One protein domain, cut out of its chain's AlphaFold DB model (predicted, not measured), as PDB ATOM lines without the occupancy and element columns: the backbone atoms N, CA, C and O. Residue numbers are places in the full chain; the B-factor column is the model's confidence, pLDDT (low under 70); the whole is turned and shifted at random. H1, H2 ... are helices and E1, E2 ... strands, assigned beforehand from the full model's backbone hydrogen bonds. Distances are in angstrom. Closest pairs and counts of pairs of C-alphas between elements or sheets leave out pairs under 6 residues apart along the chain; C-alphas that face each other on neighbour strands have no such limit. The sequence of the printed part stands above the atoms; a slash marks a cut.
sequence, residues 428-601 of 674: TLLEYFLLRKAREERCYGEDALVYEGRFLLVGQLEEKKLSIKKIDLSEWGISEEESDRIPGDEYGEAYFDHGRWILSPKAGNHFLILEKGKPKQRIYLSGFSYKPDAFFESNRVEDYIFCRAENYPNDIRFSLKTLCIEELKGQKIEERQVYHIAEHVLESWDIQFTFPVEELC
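This is residues 428 to 601 of the 674 residues of an uncharacterized protein of Oribacterium sp. oral taxon 108 str. F0425 (UniProt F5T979). A long, strongly twisted sheet of eight strands is partly covered by a second sheet of four, E8 to E11, which faces its E4 to E7 part as one half of a sandwich, while helix H1 packs over E2 and E3 toward its other end. From the small sheet a long unnamed stretch, residues 569 to 582, runs back to H4, and E12 then joins the large sheet's edge beside E3. The printed part has 174 residues with five named helices and twelve named strands, in the order H1 E1 E2 E3 H2 H3 E4 E5 E6 E7 E8 E9 E10 E11 H4 E12 H5, class mixed. The large sheet, mixed, runs E7 E6 E5 E4 E1 E2 E3 E12; the small one, antiparallel, runs E8 E9 E10 E11. The whole is compact, radius of gyration of the C-alphas 16.2 A, spanning 45 by 39 by 28 A.

H1, residues 428 to 438, begins at C-alpha 428 (12.304, -12.834, 34.543) and is 15.3 A long. E1 is 447 to 451, E2 455 to 462, 22.8 A, and E3 465 to 472, 22.9 A. H2, 473 to 476, and H3, 480 to 483, precede E4, 491 to 497, E5, 500 to 505, E6, 510 to 515, and E7, 521 to 524. E8 is 535 to 541, E9 544 to 549, E10 555 to 559 and E11 565 to 568. H4, 583 to 586, E12, 590 to 593, and H5, 597 to 600, follow; C-alpha 600 is at (6.951, -13.616, 23.117).

E1 E2 E3, E4 E5 E6 E7 and E8 E9 E10 E11 are meanders, each strand the antiparallel neighbour of the one before. E1 is antiparallel to E4, with N 448 and O 494 at 2.9 A. E12 is parallel to E3, with N 466 and O 590 at 2.8 A. The closest C-alphas of E4 and E8, Glu 493 and Ser 538, are 6.8 A apart. H1 is on the large sheet at a height of 8.6 A; its closest C-alpha pair with E2 is Phe 433 and Gly 459, 6.3 A. H2 is on the opposite face, over none of the strands. H3 is close to but not clearly touching H2, Ser 474 to Glu 480 at 7.0 A between C-alphas; H4 stands likewise to H1, Glu 431 to Leu 586 at 7.1 A. H5 only grazes the large sheet. In H1 every O i to N i+4 pair is within hydrogen-bond range; the other helices are too short for one.

The farthest C-alphas, Pro 519 and His 584, are 46.0 A apart. The printed part has no cut, and E11 to H4 is the long link. The model's pLDDT is under 70 at residues 440 to 445, 527 to 531 and 570 to 579.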
ATOM      1  N   THR A 428      11.369 -11.753  34.874       84.25
ATOM      2  CA  THR A 428      12.304 -12.834  34.543       84.25
ATOM      3  C   THR A 428      13.268 -12.410  33.440       84.25
ATOM      4  O   THR A 428      14.478 -12.619  33.567       84.25
ATOM      5  N   LEU A 429      12.774 -11.759  32.378       89.06
ATOM      6  CA  LEU A 429      13.640 -11.196  31.339       89.06
ATOM      7  C   LEU A 429      14.554 -10.096  31.896       89.06
ATOM      8  O   LEU A 429      15.749 -10.073  31.588       89.06
ATOM      9  N   LEU A 430      14.026  -9.208  32.739       89.12
ATOM     10  CA  LEU A 430      14.815  -8.156  33.376       89.12
ATOM     11  C   LEU A 430      15.910  -8.724  34.282       89.12
ATOM     12  O   LEU A 430      17.071  -8.334  34.149       89.12
ATOM     13  N   GLU A 431      15.563  -9.649  35.174       87.81
ATOM     14  CA  GLU A 431      16.506 -10.307  36.076       87.81
ATOM     15  C   GLU A 431      17.614 -10.998  35.279       87.81
ATOM     16  O   GLU A 431      18.795 -10.791  35.567       87.81
ATOM     17  N   TYR A 432      17.257 -11.715  34.210       88.88
ATOM     18  CA  TYR A 432      18.219 -12.324  33.298       88.88
ATOM     19  C   TYR A 432      19.227 -11.300  32.743       88.88
ATOM     20  O   TYR A 432      20.438 -11.497  32.883       88.88
ATOM     21  N   PHE A 433      18.768 -10.190  32.151       90.50
ATOM     22  CA  PHE A 433      19.673  -9.199  31.554       90.50
ATOM     23  C   PHE A 433      20.496  -8.437  32.606       90.50
ATOM     24  O   PHE A 433      21.667  -8.137  32.363       90.50
ATOM     25  N   LEU A 434      19.941  -8.162  33.790       89.31
ATOM     26  CA  LEU A 434      20.674  -7.520  34.887       89.31
ATOM     27  C   LEU A 434      21.778  -8.416  35.450       89.31
ATOM     28  O   LEU A 434      22.909  -7.957  35.624       89.31
ATOM     29  N   LEU A 435      21.480  -9.695  35.697       86.12
ATOM     30  CA  LEU A 435      22.476 -10.672  36.140       86.12
ATOM     31  C   LEU A 435      23.567 -10.866  35.089       86.12
ATOM     32  O   LEU A 435      24.740 -11.014  35.434       86.12
ATOM     33  N   ARG A 436      23.196 -10.818  33.808       82.94
ATOM     34  CA  ARG A 436      24.144 -10.888  32.697       82.94
ATOM     35  C   ARG A 436      25.075  -9.676  32.674       82.94
ATOM     36  O   ARG A 436      26.290  -9.863  32.641       82.94
ATOM     37  N   LYS A 437      24.540  -8.461  32.836       82.62
ATOM     38  CA  LYS A 437      25.340  -7.230  32.951       82.62
ATOM     39  C   LYS A 437      26.269  -7.241  34.161       82.62
ATOM     40  O   LYS A 437      27.426  -6.853  34.057       82.62
ATOM     41  N   ALA A 438      25.808  -7.730  35.310       79.75
ATOM     42  CA  ALA A 438      26.646  -7.834  36.507       79.75
ATOM     43  C   ALA A 438      27.877  -8.745  36.305       79.75
ATOM     44  O   ALA A 438      28.861  -8.629  37.033       79.75
ATOM     45  N   ARG A 439      27.843  -9.632  35.302       72.62
ATOM     46  CA  ARG A 439      28.941 -10.536  34.929       72.62
ATOM     47  C   ARG A 439      29.842  -9.974  33.813       72.62
ATOM     48  O   ARG A 439      30.846 -10.609  33.480       72.62
ATOM     49  N   GLU A 440      29.532  -8.801  33.243       63.91
ATOM     50  CA  GLU A 440      30.245  -8.205  32.095       63.91
ATOM     51  C   GLU A 440      31.698  -7.807  32.368       63.91
ATOM     52  O   GLU A 440      32.437  -7.617  31.406       63.91
ATOM     53  N   GLU A 441      32.176  -7.769  33.621       52.22
ATOM     54  CA  GLU A 441      33.588  -7.458  33.934       52.22
ATOM     55  C   GLU A 441      34.607  -8.377  33.206       52.22
ATOM     56  O   GLU A 441      35.813  -8.133  33.268       52.22
ATOM     57  N   ARG A 442      34.153  -9.436  32.509       50.62
ATOM     58  CA  ARG A 442      34.978 -10.417  31.778       50.62
ATOM     59  C   ARG A 442      34.489 -10.789  30.363       50.62
ATOM     60  O   ARG A 442      35.094 -11.672  29.752       50.62
ATOM     61  N   CYS A 443      33.433 -10.160  29.836       53.53
ATOM     62  CA  CYS A 443      32.797 -10.550  28.565       53.53
ATOM     63  C   CYS A 443      32.937  -9.443  27.499       53.53
ATOM     64  O   CYS A 443      32.690  -8.278  27.785       53.53
ATOM     65  N   TYR A 444      33.315  -9.796  26.264       56.69
ATOM     66  CA  TYR A 444      33.417  -8.859  25.133       56.69
ATOM     67  C   TYR A 444      32.486  -9.287  23.990       56.69
ATOM     68  O   TYR A 444      32.528 -10.444  23.571       56.69
ATOM     69  N   GLY A 445      31.716  -8.350  23.429       68.25
ATOM     70  CA  GLY A 445      30.882  -8.558  22.236       68.25
ATOM     71  C   GLY A 445      29.375  -8.532  22.507       68.25
ATOM     72  O   GLY A 445      28.949  -8.461  23.652       68.25
ATOM     73  N   GLU A 446      28.582  -8.560  21.434       85.31
ATOM     74  CA  GLU A 446      27.116  -8.628  21.504       85.31
ATOM     75  C   GLU A 446      26.673 -10.069  21.791       85.31
ATOM     76  O   GLU A 446      27.187 -11.026  21.201       85.31
ATOM     77  N   ASP A 447      25.728 -10.227  22.709       90.56
ATOM     78  CA  ASP A 447      25.139 -11.506  23.065       90.56
ATOM     79  C   ASP A 447      23.612 -11.415  23.164       90.56
ATOM     80  O   ASP A 447      23.016 -10.337  23.120       90.56
ATOM     81  N   ALA A 448      22.966 -12.576  23.189       94.44
ATOM     82  CA  ALA A 448      21.518 -12.668  23.184       94.44
ATOM     83  C   ALA A 448      21.018 -13.882  23.966       94.44
ATOM     84  O   ALA A 448      21.693 -14.911  24.065       94.44
ATOM     85  N   LEU A 449      19.796 -13.774  24.481       95.19
ATOM     86  CA  LEU A 449      19.004 -14.925  24.910       95.19
ATOM     87  C   LEU A 449      18.418 -15.609  23.674       95.19
ATOM     88  O   LEU A 449      17.824 -14.932  22.836       95.19
ATOM     89  N   VAL A 450      18.538 -16.933  23.571       95.44
ATOM     90  CA  VAL A 450      17.756 -17.693  22.590       95.44
ATOM     91  C   VAL A 450      16.396 -17.974  23.212       95.44
ATOM     92  O   VAL A 450      16.276 -18.790  24.123       95.44
ATOM     93  N   TYR A 451      15.364 -17.279  22.744       94.19
ATOM     94  CA  TYR A 451      14.032 -17.375  23.322       94.19
ATOM     95  C   TYR A 451      13.236 -18.485  22.632       94.19
ATOM     96  O   TYR A 451      12.993 -18.427  21.423       94.19
ATOM     97  N   GLU A 452      12.905 -19.532  23.394       92.31
ATOM     98  CA  GLU A 452      12.152 -20.716  22.950       92.31
ATOM     99  C   GLU A 452      12.690 -21.352  21.648       92.31
ATOM    100  O   GLU A 452      11.950 -21.947  20.867       92.31
ATOM    101  N   GLY A 453      13.984 -21.199  21.351       91.62
ATOM    102  CA  GLY A 453      14.586 -21.666  20.096       91.62
ATOM    103  C   GLY A 453      14.057 -20.982  18.823       91.62
ATOM    104  O   GLY A 453      14.301 -21.493  17.729       91.62
ATOM    105  N   ARG A 454      13.312 -19.872  18.934       93.12
ATOM    106  CA  ARG A 454      12.638 -19.201  17.805       93.12
ATOM    107  C   ARG A 454      13.351 -17.940  17.336       93.12
ATOM    108  O   ARG A 454      13.556 -17.762  16.136       93.12
ATOM    109  N   PHE A 455      13.763 -17.091  18.266       95.12
ATOM    110  CA  PHE A 455      14.406 -15.810  17.974       95.12
ATOM    111  C   PHE A 455      15.405 -15.440  19.068       95.12
ATOM    112  O   PHE A 455      15.457 -16.059  20.132       95.12
ATOM    113  N   LEU A 456      16.234 -14.441  18.781       96.50
ATOM    114  CA  LEU A 456      17.197 -13.903  19.732       96.50
ATOM    115  C   LEU A 456      16.633 -12.639  20.379       96.50
ATOM    116  O   LEU A 456      16.096 -11.781  19.679       96.50
ATOM    117  N   LEU A 457      16.802 -12.507  21.694       96.31
ATOM    118  CA  LEU A 457      16.523 -11.277  22.430       96.31
ATOM    119  C   LEU A 457      17.835 -10.626  22.867       96.31
ATOM    120  O   LEU A 457      18.603 -11.217  23.630       96.31
ATOM    121  N   VAL A 458      18.073  -9.404  22.397       95.00
ATOM    122  CA  VAL A 458      19.241  -8.580  22.735       95.00
ATOM    123  C   VAL A 458      18.795  -7.459  23.665       95.00
ATOM    124  O   VAL A 458      17.939  -6.651  23.295       95.00
ATOM    125  N   GLY A 459      19.365  -7.408  24.867       92.50
ATOM    126  CA  GLY A 459      19.044  -6.412  25.887       92.50
ATOM    127  C   GLY A 459      20.057  -5.270  25.916       92.50
ATOM    128  O   GLY A 459      21.263  -5.496  25.885       92.50
ATOM    129  N   GLN A 460      19.572  -4.033  26.006       90.81
ATOM    130  CA  GLN A 460      20.380  -2.826  26.177       90.81
ATOM    131  C   GLN A 460      19.968  -2.128  27.474       90.81
ATOM    132  O   GLN A 460      18.806  -1.762  27.638       90.81
ATOM    133  N   LEU A 461      20.915  -1.970  28.403       89.50
ATOM    134  CA  LEU A 461      20.668  -1.458  29.754       89.50
ATOM    135  C   LEU A 461      21.254  -0.048  29.926       89.50
ATOM    136  O   LEU A 461      22.474   0.090  30.068       89.50
ATOM    137  N   GLU A 462      20.394   0.969  30.003       88.56
ATOM    138  CA  GLU A 462      20.741   2.397  30.129       88.56
ATOM    139  C   GLU A 462      19.900   3.054  31.235       88.56
ATOM    140  O   GLU A 462      18.692   2.906  31.229       88.56
ATOM    141  N   GLU A 463      20.501   3.767  32.196       85.88
ATOM    142  CA  GLU A 463      19.778   4.612  33.181       85.88
ATOM    143  C   GLU A 463      18.504   3.993  33.821       85.88
ATOM    144  O   GLU A 463      17.468   4.644  33.913       85.88
ATOM    145  N   LYS A 464      18.578   2.737  34.300       89.06
ATOM    146  CA  LYS A 464      17.437   1.945  34.834       89.06
ATOM    147  C   LYS A 464      16.345   1.588  33.816       89.06
ATOM    148  O   LYS A 464      15.202   1.317  34.170       89.06
ATOM    149  N   LYS A 465      16.708   1.533  32.547       91.56
ATOM    150  CA  LYS A 465      15.850   1.100  31.458       91.56
ATOM    151  C   LYS A 465      16.483  -0.082  30.741       91.56
ATOM    152  O   LYS A 465      17.674  -0.056  30.424       91.56
ATOM    153  N   LEU A 466      15.684  -1.106  30.476       92.38
ATOM    154  CA  LEU A 466      16.028  -2.242  29.634       92.38
ATOM    155  C   LEU A 466      15.270  -2.121  28.309       92.38
ATOM    156  O   LEU A 466      14.048  -2.205  28.278       92.38
ATOM    157  N   SER A 467      15.993  -1.939  27.207       93.25
ATOM    158  CA  SER A 467      15.439  -2.012  25.853       93.25
ATOM    159  C   SER A 467      15.748  -3.376  25.242       93.25
ATOM    160  O   SER A 467      16.915  -3.755  25.158       93.25
ATOM    161  N   ILE A 468      14.721  -4.113  24.822       94.56
ATOM    162  CA  ILE A 468      14.850  -5.455  24.248       94.56
ATOM    163  C   ILE A 468      14.557  -5.410  22.747       94.56
ATOM    164  O   ILE A 468      13.516  -4.922  22.285       94.56
ATOM    165  N   LYS A 469      15.495  -5.953  21.969       95.38
ATOM    166  CA  LYS A 469      15.388  -6.131  20.518       95.38
ATOM    167  C   LYS A 469      15.248  -7.599  20.164       95.38
ATOM    168  O   LYS A 469      15.960  -8.431  20.718       95.38
ATOM    169  N   LYS A 470      14.360  -7.886  19.215       95.81
ATOM    170  CA  LYS A 470      14.165  -9.217  18.640       95.81
ATOM    171  C   LYS A 470      14.952  -9.343  17.337       95.81
ATOM    172  O   LYS A 470      14.905  -8.441  16.505       95.81
ATOM    173  N   ILE A 471      15.646 -10.465  17.158       95.44
ATOM    174  CA  ILE A 471      16.278 -10.855  15.892       95.44
ATOM    175  C   ILE A 471      15.726 -12.221  15.485       95.44
ATOM    176  O   ILE A 471      15.926 -13.212  16.192       95.44
ATOM    177  N   ASP A 472      15.059 -12.283  14.336       93.44
ATOM    178  CA  ASP A 472      14.477 -13.525  13.830       93.44
ATOM    179  C   ASP A 472      15.562 -14.441  13.238       93.44
ATOM    180  O   ASP A 472      16.390 -14.026  12.421       93.44
ATOM    181  N   LEU A 473      15.555 -15.725  13.617       93.50
ATOM    182  CA  LEU A 473      16.529 -16.706  13.111       93.50
ATOM    183  C   LEU A 473      16.377 -16.973  11.601       93.50
ATOM    184  O   LEU A 473      17.315 -17.450  10.953       93.50
ATOM    185  N   SER A 474      15.225 -16.627  11.021       91.38
ATOM    186  CA  SER A 474      14.969 -16.713   9.580       91.38
ATOM    187  C   SER A 474      15.871 -15.800   8.757       91.38
ATOM    188  O   SER A 474      16.343 -16.207   7.692       91.38
ATOM    189  N   GLU A 475      16.248 -14.636   9.290       92.00
ATOM    190  CA  GLU A 475      17.235 -13.746   8.670       92.00
ATOM    191  C   GLU A 475      18.647 -14.354   8.606       92.00
ATOM    192  O   GLU A 475      19.521 -13.851   7.892       92.00
ATOM    193  N   TRP A 476      18.870 -15.431   9.359       94.12
ATOM    194  CA  TRP A 476      20.143 -16.124   9.525       94.12
ATOM    195  C   TRP A 476      20.131 -17.544   8.939       94.12
ATOM    196  O   TRP A 476      21.043 -18.332   9.190       94.12
ATOM    197  N   GLY A 477      19.131 -17.860   8.107       90.56
ATOM    198  CA  GLY A 477      19.082 -19.099   7.326       90.56
ATOM    199  C   GLY A 477      18.387 -20.280   8.011       90.56
ATOM    200  O   GLY A 477      18.565 -21.418   7.565       90.56
ATOM    201  N   ILE A 478      17.608 -20.031   9.069       93.44
ATOM    202  CA  ILE A 478      16.700 -21.021   9.668       93.44
ATOM    203  C   ILE A 478      15.302 -20.836   9.080       93.44
ATOM    204  O   ILE A 478      14.618 -19.862   9.374       93.44
ATOM    205  N   SER A 479      14.867 -21.768   8.234       91.56
ATOM    206  CA  SER A 479      13.493 -21.730   7.712       91.56
ATOM    207  C   SER A 479      12.458 -21.956   8.822       91.56
ATOM    208  O   SER A 479      12.776 -22.521   9.868       91.56
ATOM    209  N   GLU A 480      11.209 -21.558   8.585       87.25
ATOM    210  CA  GLU A 480      10.106 -21.776   9.530       87.25
ATOM    211  C   GLU A 480       9.900 -23.271   9.838       87.25
ATOM    212  O   GLU A 480       9.891 -23.659  11.003       87.25
ATOM    213  N   GLU A 481       9.907 -24.132   8.811       89.19
ATOM    214  CA  GLU A 481       9.818 -25.593   8.975       89.19
ATOM    215  C   GLU A 481      10.952 -26.178   9.834       89.19
ATOM    216  O   GLU A 481      10.772 -27.173  10.541       89.19
ATOM    217  N   GLU A 482      12.153 -25.599   9.746       90.75
ATOM    218  CA  GLU A 482      13.276 -25.992  10.592       90.75
ATOM    219  C   GLU A 482      13.102 -25.473  12.018       90.75
ATOM    220  O   GLU A 482      13.348 -26.231  12.955       90.75
ATOM    221  N   SER A 483      12.654 -24.226  12.181       90.31
ATOM    222  CA  SER A 483      12.379 -23.614  13.482       90.31
ATOM    223  C   SER A 483      11.350 -24.420  14.274       90.31
ATOM    224  O   SER A 483      11.583 -24.738  15.438       90.31
ATOM    225  N   ASP A 484      10.279 -24.880  13.624       88.06
ATOM    226  CA  ASP A 484       9.232 -25.684  14.260       88.06
ATOM    227  C   ASP A 484       9.738 -27.039  14.781       88.06
ATOM    228  O   ASP A 484       9.173 -27.607  15.717       88.06
ATOM    229  N   ARG A 485      10.843 -27.549  14.225       89.56
ATOM    230  CA  ARG A 485      11.476 -28.804  14.662       89.56
ATOM    231  C   ARG A 485      12.514 -28.611  15.764       89.56
ATOM    232  O   ARG A 485      12.885 -29.608  16.386       89.56
ATOM    233  N   ILE A 486      12.994 -27.387  15.993       92.50
ATOM    234  CA  ILE A 486      13.965 -27.075  17.047       92.50
ATOM    235  C   ILE A 486      13.234 -27.082  18.397       92.50
ATOM    236  O   ILE A 486      12.276 -26.319  18.566       92.50
ATOM    237  N   PRO A 487      13.653 -27.919  19.365       92.94
ATOM    238  CA  PRO A 487      13.119 -27.866  20.719       92.94
ATOM    239  C   PRO A 487      13.268 -26.480  21.351       92.94
ATOM    240  O   PRO A 487      14.289 -25.821  21.153       92.94
ATOM    241  N   GLY A 488      12.269 -26.042  22.119       93.12
ATOM    242  CA  GLY A 488      12.270 -24.727  22.766       93.12
ATOM    243  C   GLY A 488      13.435 -24.519  23.740       93.12
ATOM    244  O   GLY A 488      13.867 -23.395  23.970       93.12
ATOM    245  N   ASP A 489      13.984 -25.617  24.255       91.44
ATOM    246  CA  ASP A 489      15.121 -25.694  25.166       91.44
ATOM    247  C   ASP A 489      16.430 -26.148  24.490       91.44
ATOM    248  O   ASP A 489      17.412 -26.408  25.184       91.44
ATOM    249  N   GLU A 490      16.492 -26.255  23.156       92.62
ATOM    250  CA  GLU A 490      17.691 -26.748  22.452       92.62
ATOM    251  C   GLU A 490      18.918 -25.857  22.722       92.62
ATOM    252  O   GLU A 490      19.999 -26.369  23.035       92.62
ATOM    253  N   TYR A 491      18.735 -24.535  22.670       94.31
ATOM    254  CA  TYR A 491      19.779 -23.531  22.884       94.31
ATOM    255  C   TYR A 491      19.383 -22.560  23.998       94.31
ATOM    256  O   TYR A 491      18.200 -22.279  24.178       94.31
ATOM    257  N   GLY A 492      20.372 -22.062  24.741       92.75
ATOM    258  CA  GLY A 492      20.155 -21.119  25.845       92.75
ATOM    259  C   GLY A 492      20.552 -19.699  25.472       92.75
ATOM    260  O   GLY A 492      19.759 -18.768  25.572       92.75
ATOM    261  N   GLU A 493      21.779 -19.531  24.995       94.94
ATOM    262  CA  GLU A 493      22.357 -18.230  24.685       94.94
ATOM    263  C   GLU A 493      22.922 -18.198  23.262       94.94
ATOM    264  O   GLU A 493      23.163 -19.227  22.627       94.94
ATOM    265  N   ALA A 494      23.143 -16.994  22.748       95.94
ATOM    266  CA  ALA A 494      23.837 -16.776  21.493       95.94
ATOM    267  C   ALA A 494      24.897 -15.685  21.649       95.94
ATOM    268  O   ALA A 494      24.697 -14.709  22.367       95.94
ATOM    269  N   TYR A 495      26.015 -15.845  20.946       94.81
ATOM    270  CA  TYR A 495      27.129 -14.899  20.958       94.81
ATOM    271  C   TYR A 495      27.464 -14.464  19.541       94.81
ATOM    272  O   TYR A 495      27.623 -15.308  18.654       94.81
ATOM    273  N   PHE A 496      27.600 -13.159  19.332       93.44
ATOM    274  CA  PHE A 496      27.995 -12.603  18.051       93.44
ATOM    275  C   PHE A 496      29.519 -12.478  17.958       93.44
ATOM    276  O   PHE A 496      30.187 -11.903  18.824       93.44
ATOM    277  N   ASP A 497      30.096 -13.021  16.890       91.50
ATOM    278  CA  ASP A 497      31.539 -13.008  16.666       91.50
ATOM    279  C   ASP A 497      31.842 -12.894  15.171       91.50
ATOM    280  O   ASP A 497      31.447 -13.759  14.403       91.50
ATOM    281  N   HIS A 498      32.539 -11.841  14.735       89.44
ATOM    282  CA  HIS A 498      33.009 -11.683  13.347       89.44
ATOM    283  C   HIS A 498      31.946 -11.939  12.246       89.44
ATOM    284  O   HIS A 498      32.248 -12.546  11.220       89.44
ATOM    285  N   GLY A 499      30.703 -11.470  12.431       91.62
ATOM    286  CA  GLY A 499      29.646 -11.571  11.407       91.62
ATOM    287  C   GLY A 499      28.764 -12.821  11.483       91.62
ATOM    288  O   GLY A 499      27.913 -13.011  10.615       91.62
ATOM    289  N   ARG A 500      28.937 -13.657  12.509       94.19
ATOM    290  CA  ARG A 500      28.159 -14.884  12.740       94.19
ATOM    291  C   ARG A 500      27.605 -14.930  14.162       94.19
ATOM    292  O   ARG A 500      28.239 -14.437  15.094       94.19
ATOM    293  N   TRP A 501      26.455 -15.575  14.316       96.50
ATOM    294  CA  TRP A 501      25.898 -15.969  15.608       96.50
ATOM    295  C   TRP A 501      26.318 -17.392  15.953       96.50
ATOM    296  O   TRP A 501      26.265 -18.280  15.103       96.50
ATOM    297  N   ILE A 502      26.715 -17.610  17.205       97.12
ATOM    298  CA  ILE A 502      27.026 -18.925  17.764       97.12
ATOM    299  C   ILE A 502      26.050 -19.193  18.903       97.12
ATOM    300  O   ILE A 502      26.149 -18.559  19.950       97.12
ATOM    301  N   LEU A 503      25.122 -20.124  18.698       97.50
ATOM    302  CA  LEU A 503      24.143 -20.549  19.695       97.50
ATOM    303  C   LEU A 503      24.742 -21.674  20.548       97.50
ATOM    304  O   LEU A 503      25.199 -22.689  20.006       97.50
ATOM    305  N   SER A 504      24.752 -21.483  21.868       95.75
ATOM    306  CA  SER A 504      25.217 -22.463  22.853       95.75
ATOM    307  C   SER A 504      24.129 -23.502  23.145       95.75
ATOM    308  O   SER A 504      22.949 -23.152  23.259       95.75
ATOM    309  N   PRO A 505      24.489 -24.789  23.282       93.88
ATOM    310  CA  PRO A 505      23.528 -25.814  23.672       93.88
ATOM    311  C   PRO A 505      23.028 -25.577  25.106       93.88
ATOM    312  O   PRO A 505      23.834 -25.339  26.004       93.88
ATOM    313  N   LYS A 506      21.713 -25.713  25.323       91.56
ATOM    314  CA  LYS A 506      21.098 -25.819  26.659       91.56
ATOM    315  C   LYS A 506      20.678 -27.257  26.935       91.56
ATOM    316  O   LYS A 506      21.279 -27.919  27.772       91.56
ATOM    317  N   ALA A 507      19.712 -27.778  26.182       88.31
ATOM    318  CA  ALA A 507      19.365 -29.203  26.146       88.31
ATOM    319  C   ALA A 507      19.892 -29.918  24.885       88.31
ATOM    320  O   ALA A 507      19.816 -31.146  24.772       88.31
ATOM    321  N   GLY A 508      20.402 -29.151  23.917       87.56
ATOM    322  CA  GLY A 508      20.975 -29.653  22.676       87.56
ATOM    323  C   GLY A 508      22.344 -30.310  22.842       87.56
ATOM    324  O   GLY A 508      22.990 -30.237  23.885       87.56
ATOM    325  N   ASN A 509      22.813 -30.955  21.773       87.62
ATOM    326  CA  ASN A 509      24.091 -31.680  21.749       87.62
ATOM    327  C   ASN A 509      25.147 -31.065  20.815       87.62
ATOM    328  O   ASN A 509      26.104 -31.741  20.422       87.62
ATOM    329  N   HIS A 510      24.953 -29.816  20.399       93.00
ATOM    330  CA  HIS A 510      25.853 -29.128  19.485       93.00
ATOM    331  C   HIS A 510      25.743 -27.609  19.610       93.00
ATOM    332  O   HIS A 510      24.690 -27.082  19.957       93.00
ATOM    333  N   PHE A 511      26.816 -26.914  19.239       96.19
ATOM    334  CA  PHE A 511      26.761 -25.488  18.922       96.19
ATOM    335  C   PHE A 511      26.223 -25.305  17.506       96.19
ATOM    336  O   PHE A 511      26.605 -26.054  16.597       96.19
ATOM    337  N   LEU A 512      25.374 -24.298  17.308       97.06
ATOM    338  CA  LEU A 512      24.869 -23.914  15.992       97.06
ATOM    339  C   LEU A 512      25.462 -22.567  15.583       97.06
ATOM    340  O   LEU A 512      25.283 -21.566  16.267       97.06
ATOM    341  N   ILE A 513      26.166 -22.555  14.455       97.50
ATOM    342  CA  ILE A 513      26.790 -21.359  13.894       97.50
ATOM    343  C   ILE A 513      25.977 -20.905  12.687       97.50
ATOM    344  O   ILE A 513      25.767 -21.677  11.743       97.50
ATOM    345  N   LEU A 514      25.554 -19.643  12.719       96.62
ATOM    346  CA  LEU A 514      24.746 -19.001  11.692       96.62
ATOM    347  C   LEU A 514      25.482 -17.791  11.118       96.62
ATOM    348  O   LEU A 514      25.845 -16.871  11.847       96.62
ATOM    349  N   GLU A 515      25.678 -17.772   9.802       95.12
ATOM    350  CA  GLU A 515      26.318 -16.667   9.085       95.12
ATOM    351  C   GLU A 515      25.535 -16.361   7.806       95.12
ATOM    352  O   GLU A 515      25.199 -17.268   7.038       95.12
ATOM    353  N   LYS A 516      25.237 -15.080   7.561       92.75
ATOM    354  CA  LYS A 516      24.421 -14.671   6.410       92.75
ATOM    355  C   LYS A 516      25.066 -15.118   5.097       92.75
ATOM    356  O   LYS A 516      26.231 -14.842   4.826       92.75
ATOM    357  N   GLY A 517      24.286 -15.808   4.266       88.00
ATOM    358  CA  GLY A 517      24.733 -16.312   2.965       88.00
ATOM    359  C   GLY A 517      25.642 -17.546   3.016       88.00
ATOM    360  O   GLY A 517      26.080 -17.994   1.956       88.00
ATOM    361  N   LYS A 518      25.909 -18.125   4.196       91.94
ATOM    362  CA  LYS A 518      26.655 -19.384   4.326       91.94
ATOM    363  C   LYS A 518      25.775 -20.518   4.856       91.94
ATOM    364  O   LYS A 518      24.798 -20.268   5.560       91.94
ATOM    365  N   PRO A 519      26.114 -21.785   4.552       91.31
ATOM    366  CA  PRO A 519      25.466 -22.925   5.184       91.31
ATOM    367  C   PRO A 519      25.671 -22.905   6.701       91.31
ATOM    368  O   PRO A 519      26.786 -22.698   7.180       91.31
ATOM    369  N   LYS A 520      24.600 -23.184   7.446       94.00
ATOM    370  CA  LYS A 520      24.648 -23.402   8.895       94.00
ATOM    371  C   LYS A 520      25.621 -24.525   9.257       94.00
ATOM    372  O   LYS A 520      25.620 -25.585   8.626       94.00
ATOM    373  N   GLN A 521      26.415 -24.314  10.301       96.06
ATOM    374  CA  GLN A 521      27.402 -25.282  10.776       96.06
ATOM    375  C   GLN A 521      27.024 -25.772  12.175       96.06
ATOM    376  O   GLN A 521      26.681 -24.978  13.047       96.06
ATOM    377  N   ARG A 522      27.085 -27.091  12.387       95.25
ATOM    378  CA  ARG A 522      26.849 -27.726  13.690       95.25
ATOM    379  C   ARG A 522      28.142 -28.331  14.205       95.25
ATOM    380  O   ARG A 522      28.754 -29.132  13.500       95.25
ATOM    381  N   ILE A 523      28.540 -27.967  15.421       95.81
ATOM    382  CA  ILE A 523      29.706 -28.551  16.093       95.81
ATOM    383  C   ILE A 523      29.209 -29.414  17.246       95.81
ATOM    384  O   ILE A 523      28.720 -28.892  18.245       95.81
ATOM    385  N   TYR A 524      29.291 -30.732  17.077       92.75
ATOM    386  CA  TYR A 524      28.733 -31.709  18.012       92.75
ATOM    387  C   TYR A 524      29.656 -31.986  19.200       92.75
ATOM    388  O   TYR A 524      30.876 -32.044  19.052       92.75
ATOM    389  N   LEU A 525      29.042 -32.212  20.360       89.25
ATOM    390  CA  LEU A 525      29.717 -32.633  21.586       89.25
ATOM    391  C   LEU A 525      30.257 -34.069  21.477       89.25
ATOM    392  O   LEU A 525      29.677 -34.925  20.799       89.25
ATOM    393  N   SER A 526      31.376 -34.346  22.157       76.62
ATOM    394  CA  SER A 526      32.029 -35.657  22.171       76.62
ATOM    395  C   SER A 526      31.351 -36.634  23.132       76.62
ATOM    396  O   SER A 526      31.842 -36.911  24.217       76.62
ATOM    397  N   GLY A 527      30.260 -37.248  22.685       63.97
ATOM    398  CA  GLY A 527      29.641 -38.374  23.381       63.97
ATOM    399  C   GLY A 527      28.368 -38.044  24.164       63.97
ATOM    400  O   GLY A 527      28.130 -36.930  24.605       63.97
ATOM    401  N   PHE A 528      27.576 -39.109  24.311       56.88
ATOM    402  CA  PHE A 528      26.313 -39.261  25.041       56.88
ATOM    403  C   PHE A 528      25.114 -38.367  24.664       56.88
ATOM    404  O   PHE A 528      25.227 -37.281  24.112       56.88
ATOM    405  N   SER A 529      23.924 -38.935  24.887       53.16
ATOM    406  CA  SER A 529      22.629 -38.498  24.362       53.16
ATOM    407  C   SER A 529      21.966 -37.393  25.178       53.16
ATOM    408  O   SER A 529      22.005 -37.432  26.404       53.16
ATOM    409  N   TYR A 530      21.286 -36.508  24.442       57.09
ATOM    410  CA  TYR A 530      20.087 -35.730  24.780       57.09
ATOM    411  C   TYR A 530      19.593 -35.890  26.225       57.09
ATOM    412  O   TYR A 530      18.771 -36.758  26.510       57.09
ATOM    413  N   LYS A 531      20.082 -35.041  27.131       63.59
ATOM    414  CA  LYS A 531      19.446 -34.831  28.431       63.59
ATOM    415  C   LYS A 531      18.874 -33.415  28.437       63.59
ATOM    416  O   LYS A 531      19.615 -32.490  28.104       63.59
ATOM    417  N   PRO A 532      17.588 -33.231  28.767       71.69
ATOM    418  CA  PRO A 532      17.068 -31.906  29.059       71.69
ATOM    419  C   PRO A 532      17.935 -31.225  30.124       71.69
ATOM    420  O   PRO A 532      18.513 -31.892  30.989       71.69
ATOM    421  N   ASP A 533      18.099 -29.911  29.991       76.81
ATOM    422  CA  ASP A 533      18.990 -29.114  30.838       76.81
ATOM    423  C   ASP A 533      20.413 -29.709  30.911       76.81
ATOM    424  O   ASP A 533      20.948 -29.972  31.982       76.81
ATOM    425  N   ALA A 534      21.030 -30.003  29.761       84.25
ATOM    426  CA  ALA A 534      22.416 -30.478  29.705       84.25
ATOM    427  C   ALA A 534      23.379 -29.431  30.295       84.25
ATOM    428  O   ALA A 534      24.278 -29.783  31.065       84.25
ATOM    429  N   PHE A 535      23.128 -28.160  29.984       88.19
ATOM    430  CA  PHE A 535      23.834 -26.991  30.492       88.19
ATOM    431  C   PHE A 535      22.826 -25.994  31.063       88.19
ATOM    432  O   PHE A 535      21.783 -25.755  30.454       88.19
ATOM    433  N   PHE A 536      23.131 -25.417  32.226       85.25
ATOM    434  CA  PHE A 536      22.246 -24.437  32.870       85.25
ATOM    435  C   PHE A 536      22.636 -22.986  32.573       85.25
ATOM    436  O   PHE A 536      21.803 -22.096  32.722       85.25
ATOM    437  N   GLU A 537      23.882 -22.744  32.157       85.81
ATOM    438  CA  GLU A 537      24.358 -21.431  31.725       85.81
ATOM    439  C   GLU A 537      25.530 -21.552  30.747       85.81
ATOM    440  O   GLU A 537      26.317 -22.510  30.793       85.81
ATOM    441  N   SER A 538      25.695 -20.531  29.908       90.69
ATOM    442  CA  SER A 538      26.947 -20.282  29.201       90.69
ATOM    443  C   SER A 538      27.416 -18.837  29.345       90.69
ATOM    444  O   SER A 538      26.631 -17.928  29.617       90.69
ATOM    445  N   ASN A 539      28.715 -18.615  29.153       88.88
ATOM    446  CA  ASN A 539      29.315 -17.287  29.163       88.88
ATOM    447  C   ASN A 539      30.516 -17.202  28.212       88.88
ATOM    448  O   ASN A 539      31.305 -18.142  28.088       88.88
ATOM    449  N   ARG A 540      30.693 -16.047  27.564       88.81
ATOM    450  CA  ARG A 540      31.869 -15.768  26.731       88.81
ATOM    451  C   ARG A 540      32.990 -15.161  27.566       88.81
ATOM    452  O   ARG A 540      32.776 -14.181  28.264       88.81
ATOM    453  N   VAL A 541      34.200 -15.689  27.431       87.50
ATOM    454  CA  VAL A 541      35.422 -15.088  27.979       87.50
ATOM    455  C   VAL A 541      36.465 -15.066  26.872       87.50
ATOM    456  O   VAL A 541      36.889 -16.119  26.393       87.50
ATOM    457  N   GLU A 542      36.855 -13.862  26.451       86.00
ATOM    458  CA  GLU A 542      37.774 -13.639  25.327       86.00
ATOM    459  C   GLU A 542      37.327 -14.396  24.049       86.00
ATOM    460  O   GLU A 542      36.251 -14.136  23.499       86.00
ATOM    461  N   ASP A 543      38.150 -15.342  23.587       90.69
ATOM    462  CA  ASP A 543      37.949 -16.159  22.387       90.69
ATOM    463  C   ASP A 543      37.211 -17.481  22.660       90.69
ATOM    464  O   ASP A 543      37.256 -18.399  21.833       90.69
ATOM    465  N   TYR A 544      36.569 -17.621  23.821       93.00
ATOM    466  CA  TYR A 544      35.940 -18.867  24.242       93.00
ATOM    467  C   TYR A 544      34.516 -18.667  24.749       93.00
ATOM    468  O   TYR A 544      34.218 -17.681  25.417       93.00
ATOM    469  N   ILE A 545      33.658 -19.650  24.488       94.00
ATOM    470  CA  ILE A 545      32.363 -19.812  25.154       94.00
ATOM    471  C   ILE A 545      32.491 -20.981  26.126       94.00
ATOM    472  O   ILE A 545      32.841 -22.088  25.721       94.00
ATOM    473  N   PHE A 546      32.217 -20.739  27.399       92.81
ATOM    474  CA  PHE A 546      32.162 -21.759  28.440       92.81
ATOM    475  C   PHE A 546      30.703 -22.123  28.688       92.81
ATOM    476  O   PHE A 546      29.877 -21.224  28.796       92.81
ATOM    477  N   CYS A 547      30.381 -23.413  28.764       92.00
ATOM    478  CA  CYS A 547      29.049 -23.881  29.161       92.00
ATOM    479  C   CYS A 547      29.192 -24.757  30.403       92.00
ATOM    480  O   CYS A 547      29.980 -25.712  30.395       92.00
ATOM    481  N   ARG A 548      28.439 -24.429  31.456       88.94
ATOM    482  CA  ARG A 548      28.462 -25.177  32.716       88.94
ATOM    483  C   ARG A 548      27.444 -26.298  32.691       88.94
ATOM    484  O   ARG A 548      26.275 -26.083  32.365       88.94
ATOM    485  N   ALA A 549      27.906 -27.499  32.996       86.75
ATOM    486  CA  ALA A 549      27.128 -28.711  32.863       86.75
ATOM    487  C   ALA A 549      26.238 -28.948  34.085       86.75
ATOM    488  O   ALA A 549      26.710 -29.005  35.219       86.75
ATOM    489  N   GLU A 550      24.954 -29.187  33.835       81.62
ATOM    490  CA  GLU A 550      24.007 -29.677  34.836       81.62
ATOM    491  C   GLU A 550      23.871 -31.196  34.670       81.62
ATOM    492  O   GLU A 550      24.393 -31.976  35.475       81.62
ATOM    493  N   ASN A 551      23.281 -31.624  33.547       78.69
ATOM    494  CA  ASN A 551      23.083 -33.033  33.204       78.69
ATOM    495  C   ASN A 551      24.114 -33.598  32.212       78.69
ATOM    496  O   ASN A 551      24.133 -34.812  31.972       78.69
ATOM    497  N   TYR A 552      24.989 -32.760  31.652       82.00
ATOM    498  CA  TYR A 552      26.131 -33.213  30.853       82.00
ATOM    499  C   TYR A 552      27.305 -33.668  31.760       82.00
ATOM    500  O   TYR A 552      27.415 -33.207  32.899       82.00
ATOM    501  N   PRO A 553      28.183 -34.603  31.330       80.31
ATOM    502  CA  PRO A 553      29.239 -35.134  32.200       80.31
ATOM    503  C   PRO A 553      30.299 -34.129  32.669       80.31
ATOM    504  O   PRO A 553      30.810 -34.280  33.775       80.31
ATOM    505  N   ASN A 554      30.660 -33.149  31.837       85.38
ATOM    506  CA  ASN A 554      31.750 -32.205  32.099       85.38
ATOM    507  C   ASN A 554      31.369 -30.796  31.643       85.38
ATOM    508  O   ASN A 554      30.730 -30.648  30.606       85.38
ATOM    509  N   ASP A 555      31.851 -29.762  32.324       89.69
ATOM    510  CA  ASP A 555      31.850 -28.418  31.741       89.69
ATOM    511  C   ASP A 555      32.586 -28.435  30.395       89.69
ATOM    512  O   ASP A 555      33.524 -29.214  30.185       89.69
ATOM    513  N   ILE A 556      32.163 -27.582  29.464       92.00
ATOM    514  CA  ILE A 556      32.758 -27.523  28.128       92.00
ATOM    515  C   ILE A 556      33.232 -26.120  27.790       92.00
ATOM    516  O   ILE A 556      32.668 -25.115  28.228       92.00
ATOM    517  N   ARG A 557      34.253 -26.062  26.939       94.06
ATOM    518  CA  ARG A 557      34.758 -24.833  26.342       94.06
ATOM    519  C   ARG A 557      34.758 -24.948  24.824       94.06
ATOM    520  O   ARG A 557      35.318 -25.889  24.269       94.06
ATOM    521  N   PHE A 558      34.187 -23.960  24.154       95.94
ATOM    522  CA  PHE A 558      34.174 -23.827  22.704       95.94
ATOM    523  C   PHE A 558      35.088 -22.685  22.264       95.94
ATOM    524  O   PHE A 558      34.951 -21.565  22.751       95.94
ATOM    525  N   SER A 559      36.022 -22.950  21.350       95.81
ATOM    526  CA  SER A 559      36.909 -21.917  20.803       95.81
ATOM    527  C   SER A 559      36.264 -21.193  19.625       95.81
ATOM    528  O   SER A 559      35.981 -21.804  18.598       95.81
ATOM    529  N   LEU A 560      36.144 -19.869  19.712       93.12
ATOM    530  CA  LEU A 560      35.686 -19.019  18.609       93.12
ATOM    531  C   LEU A 560      36.695 -18.987  17.446       93.12
ATOM    532  O   LEU A 560      36.311 -18.794  16.291       93.12
ATOM    533  N   LYS A 561      37.982 -19.233  17.726       92.00
ATOM    534  CA  LYS A 561      39.059 -19.251  16.722       92.00
ATOM    535  C   LYS A 561      39.121 -20.561  15.942       92.00
ATOM    536  O   LYS A 561      39.173 -20.532  14.716       92.00
ATOM    537  N   THR A 562      39.152 -21.699  16.636       94.44
ATOM    538  CA  THR A 562      39.342 -23.015  15.995       94.44
ATOM    539  C   THR A 562      38.040 -23.769  15.745       94.44
ATOM    540  O   THR A 562      38.046 -24.725  14.977       94.44
ATOM    541  N   LEU A 563      36.931 -23.341  16.362       94.38
ATOM    542  CA  LEU A 563      35.633 -24.031  16.354       94.38
ATOM    543  C   LEU A 563      35.699 -25.458  16.911       94.38
ATOM    544  O   LEU A 563      34.906 -26.321  16.539       94.38
ATOM    545  N   CYS A 564      36.642 -25.698  17.822       94.56
ATOM    546  CA  CYS A 564      36.776 -26.956  18.543       94.56
ATOM    547  C   CYS A 564      36.121 -26.871  19.925       94.56
ATOM    548  O   CYS A 564      36.131 -25.816  20.566       94.56
ATOM    549  N   ILE A 565      35.605 -28.013  20.383       94.50
ATOM    550  CA  ILE A 565      35.068 -28.210  21.730       94.50
ATOM    551  C   ILE A 565      36.098 -28.965  22.567       94.50
ATOM    552  O   ILE A 565      36.700 -29.932  22.100       94.50
ATOM    553  N   GLU A 566      36.270 -28.534  23.808       93.06
ATOM    554  CA  GLU A 566      37.079 -29.198  24.821       93.06
ATOM    555  C   GLU A 566      36.228 -29.494  26.060       93.06
ATOM    556  O   GLU A 566      35.558 -28.602  26.578       93.06
ATOM    557  N   GLU A 567      36.263 -30.740  26.541       90.56
ATOM    558  CA  GLU A 567      35.645 -31.132  27.812       90.56
ATOM    559  C   GLU A 567      36.607 -30.900  28.983       90.56
ATOM    560  O   GLU A 567      37.692 -31.488  29.046       90.56
ATOM    561  N   LEU A 568      36.184 -30.085  29.945       88.69
ATOM    562  CA  LEU A 568      36.954 -29.692  31.120       88.69
ATOM    563  C   LEU A 568      36.787 -30.736  32.238       88.69
ATOM    564  O   LEU A 568      36.006 -30.579  33.176       88.69
ATOM    565  N   LYS A 569      37.510 -31.854  32.120       80.50
ATOM    566  CA  LYS A 569      37.402 -32.986  33.059       80.50
ATOM    567  C   LYS A 569      37.764 -32.585  34.495       80.50
ATOM    568  O   LYS A 569      38.835 -32.037  34.738       80.50
ATOM    569  N   GLY A 570      36.903 -32.952  35.449       68.56
ATOM    570  CA  GLY A 570      37.146 -32.779  36.888       68.56
ATOM    571  C   GLY A 570      36.870 -31.376  37.444       68.56
ATOM    572  O   GLY A 570      37.245 -31.110  38.580       68.56
ATOM    573  N   GLN A 571      36.230 -30.490  36.671       59.75
ATOM    574  CA  GLN A 571      35.910 -29.110  37.069       59.75
ATOM    575  C   GLN A 571      34.403 -28.857  37.235       59.75
ATOM    576  O   GLN A 571      33.943 -27.749  36.986       59.75
ATOM    577  N   LYS A 572      33.609 -29.855  37.643       60.34
ATOM    578  CA  LYS A 572      32.189 -29.607  37.924       60.34
ATOM    579  C   LYS A 572      32.073 -28.871  39.261       60.34
ATOM    580  O   LYS A 572      32.368 -29.448  40.304       60.34
ATOM    581  N   ILE A 573      31.692 -27.596  39.231       54.81
ATOM    582  CA  ILE A 573      31.326 -26.857  40.445       54.81
ATOM    583  C   ILE A 573      29.997 -27.441  40.933       54.81
ATOM    584  O   ILE A 573      29.011 -27.413  40.205       54.81
ATOM    585  N   GLU A 574      29.977 -28.009  42.139       53.59
ATOM    586  CA  GLU A 574      28.788 -28.689  42.682       53.59
ATOM    587  C   GLU A 574      27.705 -27.713  43.179       53.59
ATOM    588  O   GLU A 574      26.547 -28.097  43.319       53.59
ATOM    589  N   GLU A 575      28.049 -26.441  43.404       51.81
ATOM    590  CA  GLU A 575      27.126 -25.433  43.930       51.81
ATOM    591  C   GLU A 575      26.610 -24.492  42.834       51.81
ATOM    592  O   GLU A 575      27.315 -23.599  42.352       51.81
ATOM    593  N   ARG A 576      25.329 -24.649  42.485       59.38
ATOM    594  CA  ARG A 576      24.579 -23.669  41.693       59.38
ATOM    595  C   ARG A 576      24.274 -22.454  42.572       59.38
ATOM    596  O   ARG A 576      23.336 -22.474  43.364       59.38
ATOM    597  N   GLN A 577      25.048 -21.379  42.431       58.47
ATOM    598  CA  GLN A 577      24.675 -20.093  43.023       58.47
ATOM    599  C   GLN A 577      23.539 -19.475  42.206       58.47
ATOM    600  O   GLN A 577      23.747 -18.975  41.099       58.47
ATOM    601  N   VAL A 578      22.327 -19.529  42.756       62.94
ATOM    602  CA  VAL A 578      21.184 -18.781  42.233       62.94
ATOM    603  C   VAL A 578      21.279 -17.368  42.788       62.94
ATOM    604  O   VAL A 578      21.180 -17.151  43.995       62.94
ATOM    605  N   TYR A 579      21.528 -16.406  41.907       69.62
ATOM    606  CA  TYR A 579      21.450 -14.998  42.264       69.62
ATOM    607  C   TYR A 579      20.001 -14.567  42.124       69.62
ATOM    608  O   TYR A 579      19.414 -14.771  41.067       69.62
ATOM    609  N   HIS A 580      19.460 -13.976  43.181       71.69
ATOM    610  CA  HIS A 580      18.143 -13.369  43.148       71.69
ATOM    611  C   HIS A 580      18.286 -11.857  43.269       71.69
ATOM    612  O   HIS A 580      18.973 -11.356  44.170       71.69
ATOM    613  N   ILE A 581      17.651 -11.129  42.356       79.25
ATOM    614  CA  ILE A 581      17.524  -9.680  42.462       79.25
ATOM    615  C   ILE A 581      16.235  -9.387  43.222       79.25
ATOM    616  O   ILE A 581      15.152  -9.757  42.786       79.25
ATOM    617  N   ALA A 582      16.361  -8.692  44.355       80.69
ATOM    618  CA  ALA A 582      15.211  -8.352  45.182       80.69
ATOM    619  C   ALA A 582      14.135  -7.609  44.371       80.69
ATOM    620  O   ALA A 582      14.441  -6.687  43.616       80.69
ATOM    621  N   GLU A 583      12.872  -7.973  44.580       77.88
ATOM    622  CA  GLU A 583      11.739  -7.522  43.765       77.88
ATOM    623  C   GLU A 583      11.632  -5.992  43.643       77.88
ATOM    624  O   GLU A 583      11.542  -5.468  42.536       77.88
ATOM    625  N   HIS A 584      11.781  -5.260  44.750       81.44
ATOM    626  CA  HIS A 584      11.772  -3.789  44.760       81.44
ATOM    627  C   HIS A 584      12.875  -3.152  43.890       81.44
ATOM    628  O   HIS A 584      12.771  -1.990  43.490       81.44
ATOM    629  N   VAL A 585      13.966  -3.878  43.617       83.94
ATOM    630  CA  VAL A 585      15.000  -3.433  42.677       83.94
ATOM    631  C   VAL A 585      14.474  -3.570  41.258       83.94
ATOM    632  O   VAL A 585      14.573  -2.594  40.516       83.94
ATOM    633  N   LEU A 586      13.898  -4.727  40.909       84.56
ATOM    634  CA  LEU A 586      13.314  -5.005  39.592       84.56
ATOM    635  C   LEU A 586      12.190  -4.018  39.256       84.56
ATOM    636  O   LEU A 586      12.177  -3.462  38.166       84.56
ATOM    637  N   GLU A 587      11.319  -3.712  40.218       84.25
ATOM    638  CA  GLU A 587      10.221  -2.742  40.074       84.25
ATOM    639  C   GLU A 587      10.690  -1.309  39.788       84.25
ATOM    640  O   GLU A 587       9.914  -0.478  39.326       84.25
ATOM    641  N   SER A 588      11.963  -0.994  40.053       87.00
ATOM    642  CA  SER A 588      12.524   0.327  39.756       87.00
ATOM    643  C   SER A 588      13.037   0.485  38.320       87.00
ATOM    644  O   SER A 588      13.566   1.554  38.000       87.00
ATOM    645  N   TRP A 589      12.935  -0.558  37.489       90.25
ATOM    646  CA  TRP A 589      13.369  -0.551  36.093       90.25
ATOM    647  C   TRP A 589      12.189  -0.457  35.128       90.25
ATOM    648  O   TRP A 589      11.166  -1.102  35.322       90.25
ATOM    649  N   ASP A 590      12.385   0.295  34.047       89.06
ATOM    650  CA  ASP A 590      11.467   0.330  32.905       89.06
ATOM    651  C   ASP A 590      11.906  -0.688  31.841       89.06
ATOM    652  O   ASP A 590      13.095  -0.773  31.516       89.06
ATOM    653  N   ILE A 591      10.965  -1.447  31.279       89.81
ATOM    654  CA  ILE A 591      11.230  -2.455  30.245       89.81
ATOM    655  C   ILE A 591      10.514  -2.038  28.966       89.81
ATOM    656  O   ILE A 591       9.300  -1.863  28.946       89.81
ATOM    657  N   GLN A 592      11.261  -1.914  27.872       91.25
ATOM    658  CA  GLN A 592      10.715  -1.538  26.573       91.25
ATOM    659  C   GLN A 592      11.072  -2.559  25.507       91.25
ATOM    660  O   GLN A 592      12.239  -2.880  25.289       91.25
ATOM    661  N   PHE A 593      10.055  -3.014  24.785       92.81
ATOM    662  CA  PHE A 593      10.217  -3.879  23.629       92.81
ATOM    663  C   PHE A 593      10.182  -3.041  22.358       92.81
ATOM    664  O   PHE A 593       9.341  -2.163  22.181       92.81
ATOM    665  N   THR A 594      11.100  -3.327  21.441       94.19
ATOM    666  CA  THR A 594      11.100  -2.728  20.092       94.19
ATOM    667  C   THR A 594      10.194  -3.482  19.110       94.19
ATOM    668  O   THR A 594      10.190  -3.191  17.916       94.19
ATOM    669  N   PHE A 595       9.430  -4.448  19.620       93.94
ATOM    670  CA  PHE A 595       8.509  -5.325  18.909       93.94
ATOM    671  C   PHE A 595       7.257  -5.567  19.783       93.94
ATOM    672  O   PHE A 595       7.324  -5.329  20.993       93.94
ATOM    673  N   PRO A 596       6.121  -5.997  19.209       91.62
ATOM    674  CA  PRO A 596       4.923  -6.362  19.968       91.62
ATOM    675  C   PRO A 596       5.201  -7.477  20.983       91.62
ATOM    676  O   PRO A 596       5.768  -8.514  20.639       91.62
ATOM    677  N   VAL A 597       4.785  -7.283  22.235       88.00
ATOM    678  CA  VAL A 597       5.046  -8.237  23.329       88.00
ATOM    679  C   VAL A 597       4.374  -9.585  23.067       88.00
ATOM    680  O   VAL A 597       4.894 -10.628  23.451       88.00
ATOM    681  N   GLU A 598       3.244  -9.600  22.365       86.06
ATOM    682  CA  GLU A 598       2.514 -10.821  22.024       86.06
ATOM    683  C   GLU A 598       3.375 -11.824  21.238       86.06
ATOM    684  O   GLU A 598       3.113 -13.025  21.289       86.06
ATOM    685  N   GLU A 599       4.434 -11.360  20.567       89.81
ATOM    686  CA  GLU A 599       5.393 -12.216  19.860       89.81
ATOM    687  C   GLU A 599       6.302 -13.037  20.795       89.81
ATOM    688  O   GLU A 599       6.965 -13.961  20.333       89.81
ATOM    689  N   LEU A 600       6.312 -12.760  22.106       90.50
ATOM    690  CA  LEU A 600       6.951 -13.616  23.117       90.50
ATOM    691  C   LEU A 600       6.176 -14.923  23.370       90.50
ATOM    692  O   LEU A 600       6.656 -15.798  24.082       90.50
ATOM    693  N   CYS A 601       4.979 -15.096  22.807       90.19
ATOM    694  CA  CYS A 601       4.259 -16.363  22.875       90.19
ATOM    695  C   CYS A 601       4.465 -17.167  21.587       90.19
ATOM    696  O   CYS A 601       3.880 -16.839  20.558       90.19
TER     697      CYS A 601